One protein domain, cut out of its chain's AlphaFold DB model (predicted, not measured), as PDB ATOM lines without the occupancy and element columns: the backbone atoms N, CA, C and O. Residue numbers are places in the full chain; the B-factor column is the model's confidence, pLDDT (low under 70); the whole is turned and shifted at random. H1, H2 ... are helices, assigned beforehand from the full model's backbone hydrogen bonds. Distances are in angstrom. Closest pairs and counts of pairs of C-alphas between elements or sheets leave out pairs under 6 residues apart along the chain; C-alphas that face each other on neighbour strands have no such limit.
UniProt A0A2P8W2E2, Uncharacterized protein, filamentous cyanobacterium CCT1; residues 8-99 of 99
ATOM      1  N   ALA A   8     241.414 117.199 362.158       85.12
ATOM      2  CA  ALA A   8     240.112 116.797 362.686       85.12
ATOM      3  C   ALA A   8     240.191 115.596 363.645       85.12
ATOM      4  O   ALA A   8     239.428 115.537 364.606       85.12
ATOM      5  N   THR A   9     241.111 114.658 363.416       86.38
ATOM      6  CA  THR A   9     241.307 113.493 364.286       86.38
ATOM      7  C   THR A   9     241.951 113.901 365.598       86.38
ATOM      8  O   THR A   9     241.469 113.499 366.650       86.38
ATOM      9  N   ILE A  10     242.969 114.765 365.551       88.81
ATOM     10  CA  ILE A  10     243.622 115.294 366.757       88.81
ATOM     11  C   ILE A  10     242.639 116.157 367.561       88.81
ATOM     12  O   ILE A  10     242.522 116.000 368.773       88.81
ATOM     13  N   ALA A  11     241.889 117.037 366.891       90.62
ATOM     14  CA  ALA A  11     240.876 117.858 367.544       90.62
ATOM     15  C   ALA A  11     239.743 117.002 368.133       90.62
ATOM     16  O   ALA A  11     239.321 117.231 369.261       90.62
ATOM     17  N   GLY A  12     239.274 115.991 367.399       90.25
ATOM     18  CA  GLY A  12     238.217 115.089 367.843       90.25
ATOM     19  C   GLY A  12     238.611 114.271 369.072       90.25
ATOM     20  O   GLY A  12     237.860 114.238 370.045       90.25
ATOM     21  N   THR A  13     239.796 113.657 369.075       90.56
ATOM     22  CA  THR A  13     240.277 112.904 370.244       90.56
ATOM     23  C   THR A  13     240.513 113.809 371.452       90.56
ATOM     24  O   THR A  13     240.135 113.437 372.564       90.56
ATOM     25  N   ALA A  14     241.053 115.016 371.248       90.62
ATOM     26  CA  ALA A  14     241.227 116.000 372.315       90.62
ATOM     27  C   ALA A  14     239.884 116.467 372.907       90.62
ATOM     28  O   ALA A  14     239.754 116.543 374.127       90.62
ATOM     29  N   LEU A  15     238.869 116.722 372.074       93.31
ATOM     30  CA  LEU A  15     237.526 117.105 372.527       93.31
ATOM     31  C   LEU A  15     236.894 116.030 373.413       93.31
ATOM     32  O   LEU A  15     236.375 116.338 374.484       93.31
ATOM     33  N   TRP A  16     236.979 114.767 372.997       93.75
ATOM     34  CA  TRP A  16     236.473 113.648 373.786       93.75
ATOM     35  C   TRP A  16     237.247 113.456 375.093       93.75
ATOM     36  O   TRP A  16     236.636 113.220 376.135       93.75
ATOM     37  N   ALA A  17     238.571 113.611 375.072       91.44
ATOM     38  CA  ALA A  17     239.382 113.548 376.285       91.44
ATOM     39  C   ALA A  17     239.002 114.652 377.286       91.44
ATOM     40  O   ALA A  17     238.838 114.372 378.473       91.44
ATOM     41  N   ILE A  18     238.791 115.885 376.809       88.44
ATOM     42  CA  ILE A  18     238.334 117.010 377.638       88.44
ATOM     43  C   ILE A  18     236.941 116.733 378.210       88.44
ATOM     44  O   ILE A  18     236.717 116.962 379.396       88.44
ATOM     45  N   ALA A  19     236.015 116.212 377.402       91.31
ATOM     46  CA  ALA A  19     234.669 115.882 377.859       91.31
ATOM     47  C   ALA A  19     234.693 114.881 379.025       91.31
ATOM     48  O   ALA A  19     234.089 115.128 380.069       91.31
ATOM     49  N   PHE A  20     235.449 113.788 378.894       87.50
ATOM     50  CA  PHE A  20     235.564 112.795 379.963       87.50
ATOM     51  C   PHE A  20     236.316 113.308 381.189       87.50
ATOM     52  O   PHE A  20     235.953 112.952 382.310       87.50
ATOM     53  N   TYR A  21     237.328 114.154 380.993       86.44
ATOM     54  CA  TYR A  21     238.045 114.780 382.100       86.44
ATOM     55  C   TYR A  21     237.118 115.680 382.932       86.44
ATOM     56  O   TYR A  21     237.084 115.568 384.155       86.44
ATOM     57  N   LEU A  22     236.306 116.520 382.277       84.25
ATOM     58  CA  LEU A  22     235.357 117.414 382.953       84.25
ATOM     59  C   LEU A  22     234.200 116.659 383.618       84.25
ATOM     60  O   LEU A  22     233.783 117.020 384.714       84.25
ATOM     61  N   GLY A  23     233.683 115.607 382.980       80.81
ATOM     62  CA  GLY A  23     232.583 114.812 383.533       80.81
ATOM     63  C   GLY A  23     232.989 113.906 384.701       80.81
ATOM     64  O   GLY A  23     232.128 113.397 385.414       80.81
ATOM     65  N   GLY A  24     234.288 113.684 384.899       76.38
ATOM     66  CA  GLY A  24     234.816 112.642 385.769       76.38
ATOM     67  C   GLY A  24     235.387 113.115 387.101       76.38
ATOM     68  O   GLY A  24     236.296 112.445 387.575       76.38
ATOM     69  N   SER A  25     234.929 114.210 387.722       69.56
ATOM     70  CA  SER A  25     235.589 114.735 388.943       69.56
ATOM     71  C   SER A  25     235.822 113.699 390.066       69.56
ATOM     72  O   SER A  25     236.950 113.631 390.546       69.56
ATOM     73  N   PRO A  26     234.897 112.769 390.400       73.88
ATOM     74  CA  PRO A  26     235.176 111.726 391.399       73.88
ATOM     75  C   PRO A  26     236.103 110.615 390.876       73.88
ATOM     76  O   PRO A  26     236.638 109.811 391.637       73.88
ATOM     77  N   LEU A  27     236.233 110.504 389.555       73.56
ATOM     78  CA  LEU A  27     236.991 109.476 388.848       73.56
ATOM     79  C   LEU A  27     238.457 109.906 388.683       73.56
ATOM     80  O   LEU A  27     239.352 109.087 388.876       73.56
ATOM     81  N   VAL A  28     238.702 111.193 388.419       77.94
ATOM     82  CA  VAL A  28     240.038 111.808 388.392       77.94
ATOM     83  C   VAL A  28     240.724 111.630 389.747       77.94
ATOM     84  O   VAL A  28     241.844 111.126 389.790       77.94
ATOM     85  N   ASP A  29     240.030 111.929 390.847       81.00
ATOM     86  CA  ASP A  29     240.588 111.790 392.199       81.00
ATOM     87  C   ASP A  29     240.969 110.335 392.519       81.00
ATOM     88  O   ASP A  29     242.023 110.061 393.099       81.00
ATOM     89  N   ARG A  30     240.160 109.363 392.074       83.44
ATOM     90  CA  ARG A  30     240.490 107.930 392.193       83.44
ATOM     91  C   ARG A  30     241.710 107.541 391.369       83.44
ATOM     92  O   ARG A  30     242.516 106.734 391.824       83.44
ATOM     93  N   ILE A  31     241.849 108.083 390.162       84.31
ATOM     94  CA  ILE A  31     243.011 107.814 389.308       84.31
ATOM     95  C   ILE A  31     244.271 108.391 389.951       84.31
ATOM     96  O   ILE A  31     245.264 107.677 390.052       84.31
ATOM     97  N   ILE A  32     244.227 109.637 390.426       83.50
ATOM     98  CA  ILE A  32     245.371 110.297 391.066       83.50
ATOM     99  C   ILE A  32     245.796 109.520 392.311       83.50
ATOM    100  O   ILE A  32     246.950 109.119 392.400       83.50
ATOM    101  N   THR A  33     244.866 109.212 393.213       82.94
ATOM    102  CA  THR A  33     245.178 108.456 394.439       82.94
ATOM    103  C   THR A  33     245.692 107.042 394.147       82.94
ATOM    104  O   THR A  33     246.607 106.565 394.818       82.94
ATOM    105  N   THR A  34     245.177 106.378 393.104       85.00
ATOM    106  CA  THR A  34     245.724 105.092 392.640       85.00
ATOM    107  C   THR A  34     247.159 105.266 392.151       85.00
ATOM    108  O   THR A  34     248.042 104.516 392.554       85.00
ATOM    109  N   LEU A  35     247.423 106.268 391.313       84.62
ATOM    110  CA  LEU A  35     248.757 106.522 390.774       84.62
ATOM    111  C   LEU A  35     249.754 106.933 391.852       84.62
ATOM    112  O   LEU A  35     250.890 106.482 391.804       84.62
ATOM    113  N   GLU A  36     249.346 107.711 392.847       84.88
ATOM    114  CA  GLU A  36     250.169 108.032 394.016       84.88
ATOM    115  C   GLU A  36     250.509 106.785 394.835       84.88
ATOM    116  O   GLU A  36     251.640 106.641 395.299       84.88
ATOM    117  N   GLY A  37     249.569 105.842 394.954       85.81
ATOM    118  CA  GLY A  37     249.818 104.545 395.582       85.81
ATOM    119  C   GLY A  37     250.845 103.686 394.831       85.81
ATOM    120  O   GLY A  37     251.582 102.933 395.463       85.81
ATOM    121  N   TRP A  38     250.924 103.812 393.502       85.06
ATOM    122  CA  TRP A  38     251.847 103.041 392.655       85.06
ATOM    123  C   TRP A  38     253.205 103.726 392.422       85.06
ATOM    124  O   TRP A  38     254.234 103.056 392.440       85.06
ATOM    125  N   LEU A  39     253.222 105.040 392.170       82.25
ATOM    126  CA  LEU A  39     254.417 105.829 391.823       82.25
ATOM    127  C   LEU A  39     255.049 106.549 393.026       82.25
ATOM    128  O   LEU A  39     256.141 107.105 392.889       82.25
ATOM    129  N   GLY A  40     254.383 106.550 394.181       81.81
ATOM    130  CA  GLY A  40     254.758 107.333 395.355       81.81
ATOM    131  C   GLY A  40     254.051 108.691 395.392       81.81
ATOM    132  O   GLY A  40     253.923 109.383 394.376       81.81
ATOM    133  N   ALA A  41     253.596 109.076 396.586       75.50
ATOM    134  CA  ALA A  41     252.891 110.333 396.823       75.50
ATOM    135  C   ALA A  41     253.755 111.543 396.414       75.50
ATOM    136  O   ALA A  41     254.909 111.660 396.828       75.50
ATOM    137  N   GLY A  42     253.196 112.443 395.597       73.25
ATOM    138  CA  GLY A  42     253.865 113.677 395.161       73.25
ATOM    139  C   GLY A  42     254.780 113.554 393.936       73.25
ATOM    140  O   GLY A  42     255.449 114.525 393.581       73.25
ATOM    141  N   SER A  43     254.821 112.400 393.259       79.81
ATOM    142  CA  SER A  43     255.568 112.277 392.002       79.81
ATOM    143  C   SER A  43     254.918 113.118 390.891       79.81
ATOM    144  O   SER A  43     253.736 112.913 390.594       79.81
ATOM    145  N   PRO A  44     255.656 114.007 390.190       76.69
ATOM    146  CA  PRO A  44     255.103 114.778 389.071       76.69
ATOM    147  C   PRO A  44     254.612 113.871 387.932       76.69
ATOM    148  O   PRO A  44     253.723 114.246 387.166       76.69
ATOM    149  N   ALA A  45     255.145 112.650 387.845       78.38
ATOM    150  CA  ALA A  45     254.703 111.651 386.888       78.38
ATOM    151  C   ALA A  45     253.285 111.130 387.179       78.38
ATOM    152  O   ALA A  45     252.586 110.793 386.231       78.38
ATOM    153  N   ALA A  46     252.827 111.098 388.436       77.81
ATOM    154  CA  ALA A  46     251.468 110.655 388.771       77.81
ATOM    155  C   ALA A  46     250.418 111.629 388.208       77.81
ATOM    156  O   ALA A  46     249.477 111.214 387.532       77.81
ATOM    157  N   SER A  47     250.642 112.934 388.386       75.50
ATOM    158  CA  SER A  47     249.774 113.970 387.820       75.50
ATOM    159  C   SER A  47     249.813 113.979 386.292       75.50
ATOM    160  O   SER A  47     248.761 114.053 385.655       75.50
ATOM    161  N   LEU A  48     250.999 113.848 385.684       81.00
ATOM    162  CA  LEU A  48     251.141 113.806 384.223       81.00
ATOM    163  C   LEU A  48     250.503 112.556 383.609       81.00
ATOM    164  O   LEU A  48     249.889 112.643 382.551       81.00
ATOM    165  N   LEU A  49     250.609 111.400 384.265       82.81
ATOM    166  CA  LEU A  49     250.051 110.151 383.757       82.81
ATOM    167  C   LEU A  49     248.523 110.096 383.891       82.81
ATOM    168  O   LEU A  49     247.883 109.341 383.163       82.81
ATOM    169  N   SER A  50     247.918 110.940 384.736       81.69
ATOM    170  CA  SER A  50     246.459 111.005 384.896       81.69
ATOM    171  C   SER A  50     245.709 111.379 383.613       81.69
ATOM    172  O   SER A  50     244.575 110.947 383.439       81.69
ATOM    173  N   ILE A  51     246.331 112.109 382.675       83.88
ATOM    174  CA  ILE A  51     245.696 112.494 381.402       83.88
ATOM    175  C   ILE A  51     245.596 111.320 380.414       83.88
ATOM    176  O   ILE A  51     244.712 111.287 379.559       83.88
ATOM    177  N   VAL A  52     246.488 110.330 380.540       87.31
ATOM    178  CA  VAL A  52     246.589 109.167 379.646       87.31
ATOM    179  C   VAL A  52     245.295 108.346 379.595       87.31
ATOM    180  O   VAL A  52     244.829 108.091 378.482       87.31
ATOM    181  N   PRO A  53     244.660 107.946 380.716       84.50
ATOM    182  CA  PRO A  53     243.394 107.216 380.658       84.50
ATOM    183  C   PRO A  53     242.287 108.014 379.959       84.50
ATOM    184  O   PRO A  53     241.532 107.435 379.181       84.50
ATOM    185  N   PHE A  54     242.222 109.336 380.146       88.38
ATOM    186  CA  PHE A  54     241.231 110.176 379.460       88.38
ATOM    187  C   PHE A  54     241.489 110.270 377.955       88.38
ATOM    188  O   PHE A  54     240.544 110.215 377.173       88.38
ATOM    189  N   LEU A  55     242.755 110.341 377.532       88.81
ATOM    190  CA  LEU A  55     243.123 110.294 376.115       88.81
ATOM    191  C   LEU A  55     242.811 108.935 375.480       88.81
ATOM    192  O   LEU A  55     242.323 108.893 374.354       88.81
ATOM    193  N   LEU A  56     243.049 107.831 376.195       90.00
ATOM    194  CA  LEU A  56     242.725 106.487 375.714       90.00
ATOM    195  C   LEU A  56     241.216 106.306 375.535       90.00
ATOM    196  O   LEU A  56     240.772 105.902 374.461       90.00
ATOM    197  N   VAL A  57     240.426 106.645 376.556       90.38
ATOM    198  CA  VAL A  57     238.960 106.543 376.496       90.38
ATOM    199  C   VAL A  57     238.392 107.515 375.462       90.38
ATOM    200  O   VAL A  57     237.525 107.136 374.679       90.38
ATOM    201  N   GLY A  58     238.916 108.741 375.392       90.81
ATOM    202  CA  GLY A  58     238.501 109.734 374.404       90.81
ATOM    203  C   GLY A  58     238.819 109.317 372.966       90.81
ATOM    204  O   GLY A  58     237.970 109.430 372.082       90.81
ATOM    205  N   GLY A  59     240.006 108.754 372.734       90.69
ATOM    206  CA  GLY A  59     240.387 108.176 371.447       90.69
ATOM    207  C   GLY A  59     239.518 106.980 371.061       90.69
ATOM    208  O   GLY A  59     239.091 106.884 369.911       90.69
ATOM    209  N   LEU A  60     239.191 106.108 372.021       91.69
ATOM    210  CA  LEU A  60     238.295 104.968 371.814       91.69
ATOM    211  C   LEU A  60     236.880 105.427 371.433       91.69
ATOM    212  O   LEU A  60     236.305 104.904 370.480       91.69
ATOM    213  N   ALA A  61     236.339 106.423 372.139       91.31
ATOM    214  CA  ALA A  61     235.025 106.993 371.853       91.31
ATOM    215  C   ALA A  61     234.982 107.648 370.466       91.31
ATOM    216  O   ALA A  61     234.080 107.361 369.677       91.31
ATOM    217  N   TYR A  62     235.994 108.456 370.129       92.12
ATOM    218  CA  TYR A  62     236.126 109.043 368.797       92.12
ATOM    219  C   TYR A  62     236.177 107.956 367.720       92.12
ATOM    220  O   TYR A  62     235.405 108.001 366.767       92.12
ATOM    221  N   TYR A  63     237.033 106.945 367.885       91.06
ATOM    222  CA  TYR A  63     237.188 105.873 366.904       91.06
ATOM    223  C   TYR A  63     235.905 105.051 366.729       91.06
ATOM    224  O   TYR A  63     235.499 104.779 365.600       91.06
ATOM    225  N   GLY A  64     235.216 104.716 367.825       90.31
ATOM    226  CA  GLY A  64     233.930 104.019 367.781       90.31
ATOM    227  C   GLY A  64     232.863 104.807 367.020       90.31
ATOM    228  O   GLY A  64     232.133 104.238 366.204       90.31
ATOM    229  N   LEU A  65     232.812 106.127 367.214       91.81
ATOM    230  CA  LEU A  65     231.895 107.001 366.483       91.81
ATOM    231  C   LEU A  65     232.286 107.172 365.017       91.81
ATOM    232  O   LEU A  65     231.406 107.156 364.162       91.81
ATOM    233  N   VAL A  66     233.579 107.271 364.705       91.00
ATOM    234  CA  VAL A  66     234.054 107.304 363.315       91.00
ATOM    235  C   VAL A  66     233.650 106.029 362.578       91.00
ATOM    236  O   VAL A  66     233.153 106.116 361.458       91.00
ATOM    237  N   LEU A  67     233.820 104.861 363.205       88.69
ATOM    238  CA  LEU A  67     233.430 103.576 362.620       88.69
ATOM    239  C   LEU A  67     231.914 103.439 362.435       88.69
ATOM    240  O   LEU A  67     231.485 102.803 361.477       88.69
ATOM    241  N   SER A  68     231.119 104.009 363.344       90.25
ATOM    242  CA  SER A  68     229.667 103.804 363.369       90.25
ATOM    243  C   SER A  68     228.893 104.858 362.569       90.25
ATOM    244  O   SER A  68     227.989 104.514 361.816       90.25
ATOM    245  N   LEU A  69     229.229 106.141 362.740       87.69
ATOM    246  CA  LEU A  69     228.475 107.290 362.212       87.69
ATOM    247  C   LEU A  69     229.301 108.212 361.296       87.69
ATOM    248  O   LEU A  69     228.738 109.083 360.632       87.69
ATOM    249  N   GLY A  70     230.622 108.033 361.241       87.44
ATOM    250  CA  GLY A  70     231.532 108.840 360.429       87.44
ATOM    251  C   GLY A  70     232.195 110.004 361.176       87.44
ATOM    252  O   GLY A  70     231.859 110.346 362.310       87.44
ATOM    253  N   GLY A  71     233.187 110.616 360.519       85.12
ATOM    254  CA  GLY A  71     234.093 111.598 361.132       85.12
ATOM    255  C   GLY A  71     233.431 112.881 361.634       85.12
ATOM    256  O   GLY A  71     233.774 113.361 362.711       85.12
ATOM    257  N   SER A  72     232.464 113.427 360.894       88.31
ATOM    258  CA  SER A  72     231.774 114.667 361.276       88.31
ATOM    259  C   SER A  72     230.945 114.498 362.549       88.31
ATOM    260  O   SER A  72     231.040 115.320 363.459       88.31
ATOM    261  N   TRP A  73     230.200 113.394 362.656       90.44
ATOM    262  CA  TRP A  73     229.431 113.044 363.851       90.44
ATOM    263  C   TRP A  73     230.323 112.892 365.080       90.44
ATOM    264  O   TRP A  73     229.998 113.430 366.137       90.44
ATOM    265  N   ALA A  74     231.466 112.216 364.938       90.75
ATOM    266  CA  ALA A  74     232.411 112.030 366.035       90.75
ATOM    267  C   ALA A  74     232.921 113.366 366.605       90.75
ATOM    268  O   ALA A  74     233.008 113.518 367.825       90.75
ATOM    269  N   VAL A  75     233.210 114.346 365.739       89.25
ATOM    270  CA  VAL A  75     233.652 115.686 366.159       89.25
ATOM    271  C   VAL A  75     232.505 116.470 366.801       89.25
ATOM    272  O   VAL A  75     232.669 116.979 367.908       89.25
ATOM    273  N   SER A  76     231.334 116.544 366.160       93.12
ATOM    274  CA  SER A  76     230.193 117.311 366.684       93.12
ATOM    275  C   SER A  76     229.700 116.786 368.033       93.12
ATOM    276  O   SER A  76     229.467 117.576 368.947       93.12
ATOM    277  N   LEU A  77     229.593 115.465 368.193       94.38
ATOM    278  CA  LEU A  77     229.217 114.854 369.470       94.38
ATOM    279  C   LEU A  77     230.286 115.073 370.546       94.38
ATOM    280  O   LEU A  77     229.935 115.286 371.704       94.38
ATOM    281  N   GLY A  78     231.567 115.100 370.165       93.00
ATOM    282  CA  GLY A  78     232.656 115.469 371.071       93.00
ATOM    283  C   GLY A  78     232.507 116.895 371.606       93.00
ATOM    284  O   GLY A  78     232.607 117.108 372.811       93.00
ATOM    285  N   VAL A  79     232.183 117.864 370.739       94.12
ATOM    286  CA  VAL A  79     231.904 119.252 371.156       94.12
ATOM    287  C   VAL A  79     230.700 119.317 372.099       94.12
ATOM    288  O   VAL A  79     230.794 119.930 373.161       94.12
ATOM    289  N   ILE A  80     229.583 118.670 371.746       95.06
ATOM    290  CA  ILE A  80     228.366 118.654 372.577       95.06
ATOM    291  C   ILE A  80     228.658 118.051 373.951       95.06
ATOM    292  O   ILE A  80     228.262 118.621 374.966       95.06
ATOM    293  N   SER A  81     229.382 116.932 373.996       93.56
ATOM    294  CA  SER A  81     229.759 116.291 375.253       93.56
ATOM    295  C   SER A  81     230.675 117.185 376.085       93.56
ATOM    296  O   SER A  81     230.471 117.293 377.289       93.56
ATOM    297  N   ALA A  82     231.653 117.858 375.470       92.44
ATOM    298  CA  ALA A  82     232.557 118.761 376.181       92.44
ATOM    299  C   ALA A  82     231.803 119.946 376.801       92.44
ATOM    300  O   ALA A  82     232.009 120.260 377.973       92.44
ATOM    301  N   ILE A  83     230.882 120.556 376.047       94.94
ATOM    302  CA  ILE A  83     230.020 121.632 376.550       94.94
ATOM    303  C   ILE A  83     229.118 121.110 377.675       94.94
ATOM    304  O   ILE A  83     229.058 121.725 378.737       94.94
ATOM    305  N   GLY A  84     228.455 119.967 377.481       92.81
ATOM    306  CA  GLY A  84     227.565 119.369 378.478       92.81
ATOM    307  C   GLY A  84     228.281 119.039 379.789       92.81
ATOM    308  O   GLY A  84     227.801 119.406 380.860       92.81
ATOM    309  N   CYS A  85     229.462 118.419 379.715       91.12
ATOM    310  CA  CYS A  85     230.296 118.147 380.885       91.12
ATOM    311  C   CYS A  85     230.792 119.439 381.552       91.12
ATOM    312  O   CYS A  85     230.806 119.514 382.778       91.12
ATOM    313  N   GLY A  86     231.139 120.470 380.775       90.00
ATOM    314  CA  GLY A  86     231.505 121.783 381.309       90.00
ATOM    315  C   GLY A  86     230.367 122.448 382.088       90.00
ATOM    316  O   GLY A  86     230.577 122.918 383.205       90.00
ATOM    317  N   VAL A  87     229.148 122.437 381.542       92.94
ATOM    318  CA  VAL A  87     227.954 122.971 382.218       92.94
ATOM    319  C   VAL A  87     227.615 122.161 383.471       92.94
ATOM    320  O   VAL A  87     227.317 122.748 384.510       92.94
ATOM    321  N   TYR A  88     227.698 120.829 383.404       88.50
ATOM    322  CA  TYR A  88     227.465 119.955 384.556       88.50
ATOM    323  C   TYR A  88     228.420 120.265 385.709       88.50
ATOM    324  O   TYR A  88     227.988 120.418 386.846       88.50
ATOM    325  N   GLU A  89     229.713 120.390 385.416       87.38
ATOM    326  CA  GLU A  89     230.725 120.661 386.430       87.38
ATOM    327  C   GLU A  89     230.532 122.045 387.068       87.38
ATOM    328  O   GLU A  89     230.681 122.182 388.282       87.38
ATOM    329  N   LEU A  90     230.138 123.057 386.284       89.56
ATOM    330  CA  LEU A  90     229.769 124.373 386.816       89.56
ATOM    331  C   LEU A  90     228.551 124.286 387.744       89.56
ATOM    332  O   LEU A  90     228.623 124.767 388.870       89.56
ATOM    333  N   GLY A  91     227.472 123.624 387.317       89.62
ATOM    334  CA  GLY A  91     226.269 123.463 388.141       89.62
ATOM    335  C   GLY A  91     226.520 122.647 389.413       89.62
ATOM    336  O   GLY A  91     226.016 122.980 390.483       89.62
ATOM    337  N   ARG A  92     227.360 121.609 389.331       86.19
ATOM    338  CA  ARG A  92     227.775 120.807 390.488       86.19
ATOM    339  C   ARG A  92     228.546 121.651 391.502       86.19
ATOM    340  O   ARG A  92     228.286 121.530 392.693       86.19
ATOM    341  N   ARG A  93     229.490 122.483 391.049       85.12
ATOM    342  CA  ARG A  93     230.266 123.383 391.924       85.12
ATOM    343  C   ARG A  93     229.382 124.433 392.586       85.12
ATOM    344  O   ARG A  93     229.541 124.668 393.777       85.12
ATOM    345  N   ASP A  94     228.451 125.013 391.836       89.69
ATOM    346  CA  ASP A  94     227.515 126.023 392.341       89.69
ATOM    347  C   ASP A  94     226.602 125.458 393.446       89.69
ATOM    348  O   ASP A  94     226.417 126.076 394.495       89.69
ATOM    349  N   GLY A  95     226.134 124.216 393.276       84.94
ATOM    350  CA  GLY A  95     225.367 123.500 394.297       84.94
ATOM    351  C   GLY A  95     226.151 123.172 395.574       84.94
ATOM    352  O   GLY A  95     225.550 123.083 396.633       84.94
ATOM    353  N   GLN A  96     227.478 123.009 395.504       84.19
ATOM    354  CA  GLN A  96     228.330 122.796 396.686       84.19
ATOM    355  C   GLN A  96     228.695 124.102 397.409       84.19
ATOM    356  O   GLN A  96     229.089 124.059 398.566       84.19
ATOM    357  N   ALA A  97     228.625 125.247 396.721       81.25
ATOM    358  CA  ALA A  97     228.932 126.564 397.286       81.25
ATOM    359  C   ALA A  97     227.720 127.240 397.952       81.25
ATOM    360  O   ALA A  97     227.889 128.237 398.651       81.25
ATOM    361  N   SER A  98     226.512 126.734 397.683       80.06
ATOM    362  CA  SER A  98     225.245 127.267 398.201       80.06
ATOM    363  C   SER A  98     224.758 126.582 399.490       80.06
ATOM    364  O   SER A  98     223.749 127.022 400.041       80.06
ATOM    365  N   ASP A  99     225.456 125.536 399.946       56.53
ATOM    366  CA  ASP A  99     225.305 124.871 401.257       56.53
ATOM    367  C   ASP A  99     226.351 125.412 402.251       56.53
ATOM    368  O   ASP A  99     226.007 125.593 403.444       56.53
TER     369      ASP A  99
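AT A GLANCE: This is residues 8 to 99 of the 99 residues of an uncharacterized protein of filamentous cyanobacterium CCT1 (UniProt A0A2P8W2E2). H4 and H5 form a V-shaped helical hairpin with H1 packed on both arms; H2 and H3 pair beyond the start of H4, and residues 91 to 99 stick out. The 92 printed residues include five named helices, H1 to H5 in order, no named strand: all helix. The whole is only just loose, close to compact, radius of gyration of the C-alphas 15.0 A, and flat, 42 by 36 by 16 A.

HOW THE PARTS SIT: H5, residues 71 to 97, touches H1, residues 8 to 23, closest C-alphas Ala 82 and Ala 19, 3.9 A, at a shallow tilt of 23 degrees, the same way. H4, residues 51 to 69, touches H5 with residues 62 to 66 alone, closest C-alphas Leu 65 and Ala 74, 5.1 A, at a steep tilt of 45 degrees, opposite ways. H4 touches H1 with residues 54 to 62 alone, closest C-alphas Gly 58 and Ala 17, 4.3 A. H2, residues 25 to 39, touches H3, residues 44 to 49, closest C-alphas Leu 35 and Ala 46, 5.3 A. Every O i to N i+4 pair is within hydrogen-bond range in H1, H3, H4 and H5; in H2, 9 of 11.

IN THESE COORDINATES: H1 begins at C-alpha 8 (240.112, 116.797, 362.686); H5, 39.5 A long, ends at C-alpha 97 (228.932, 126.564, 397.286).

THE WHOLE: The printed part has no cut; its four links are tight. Residues 25 and 99 are under pLDDT 70.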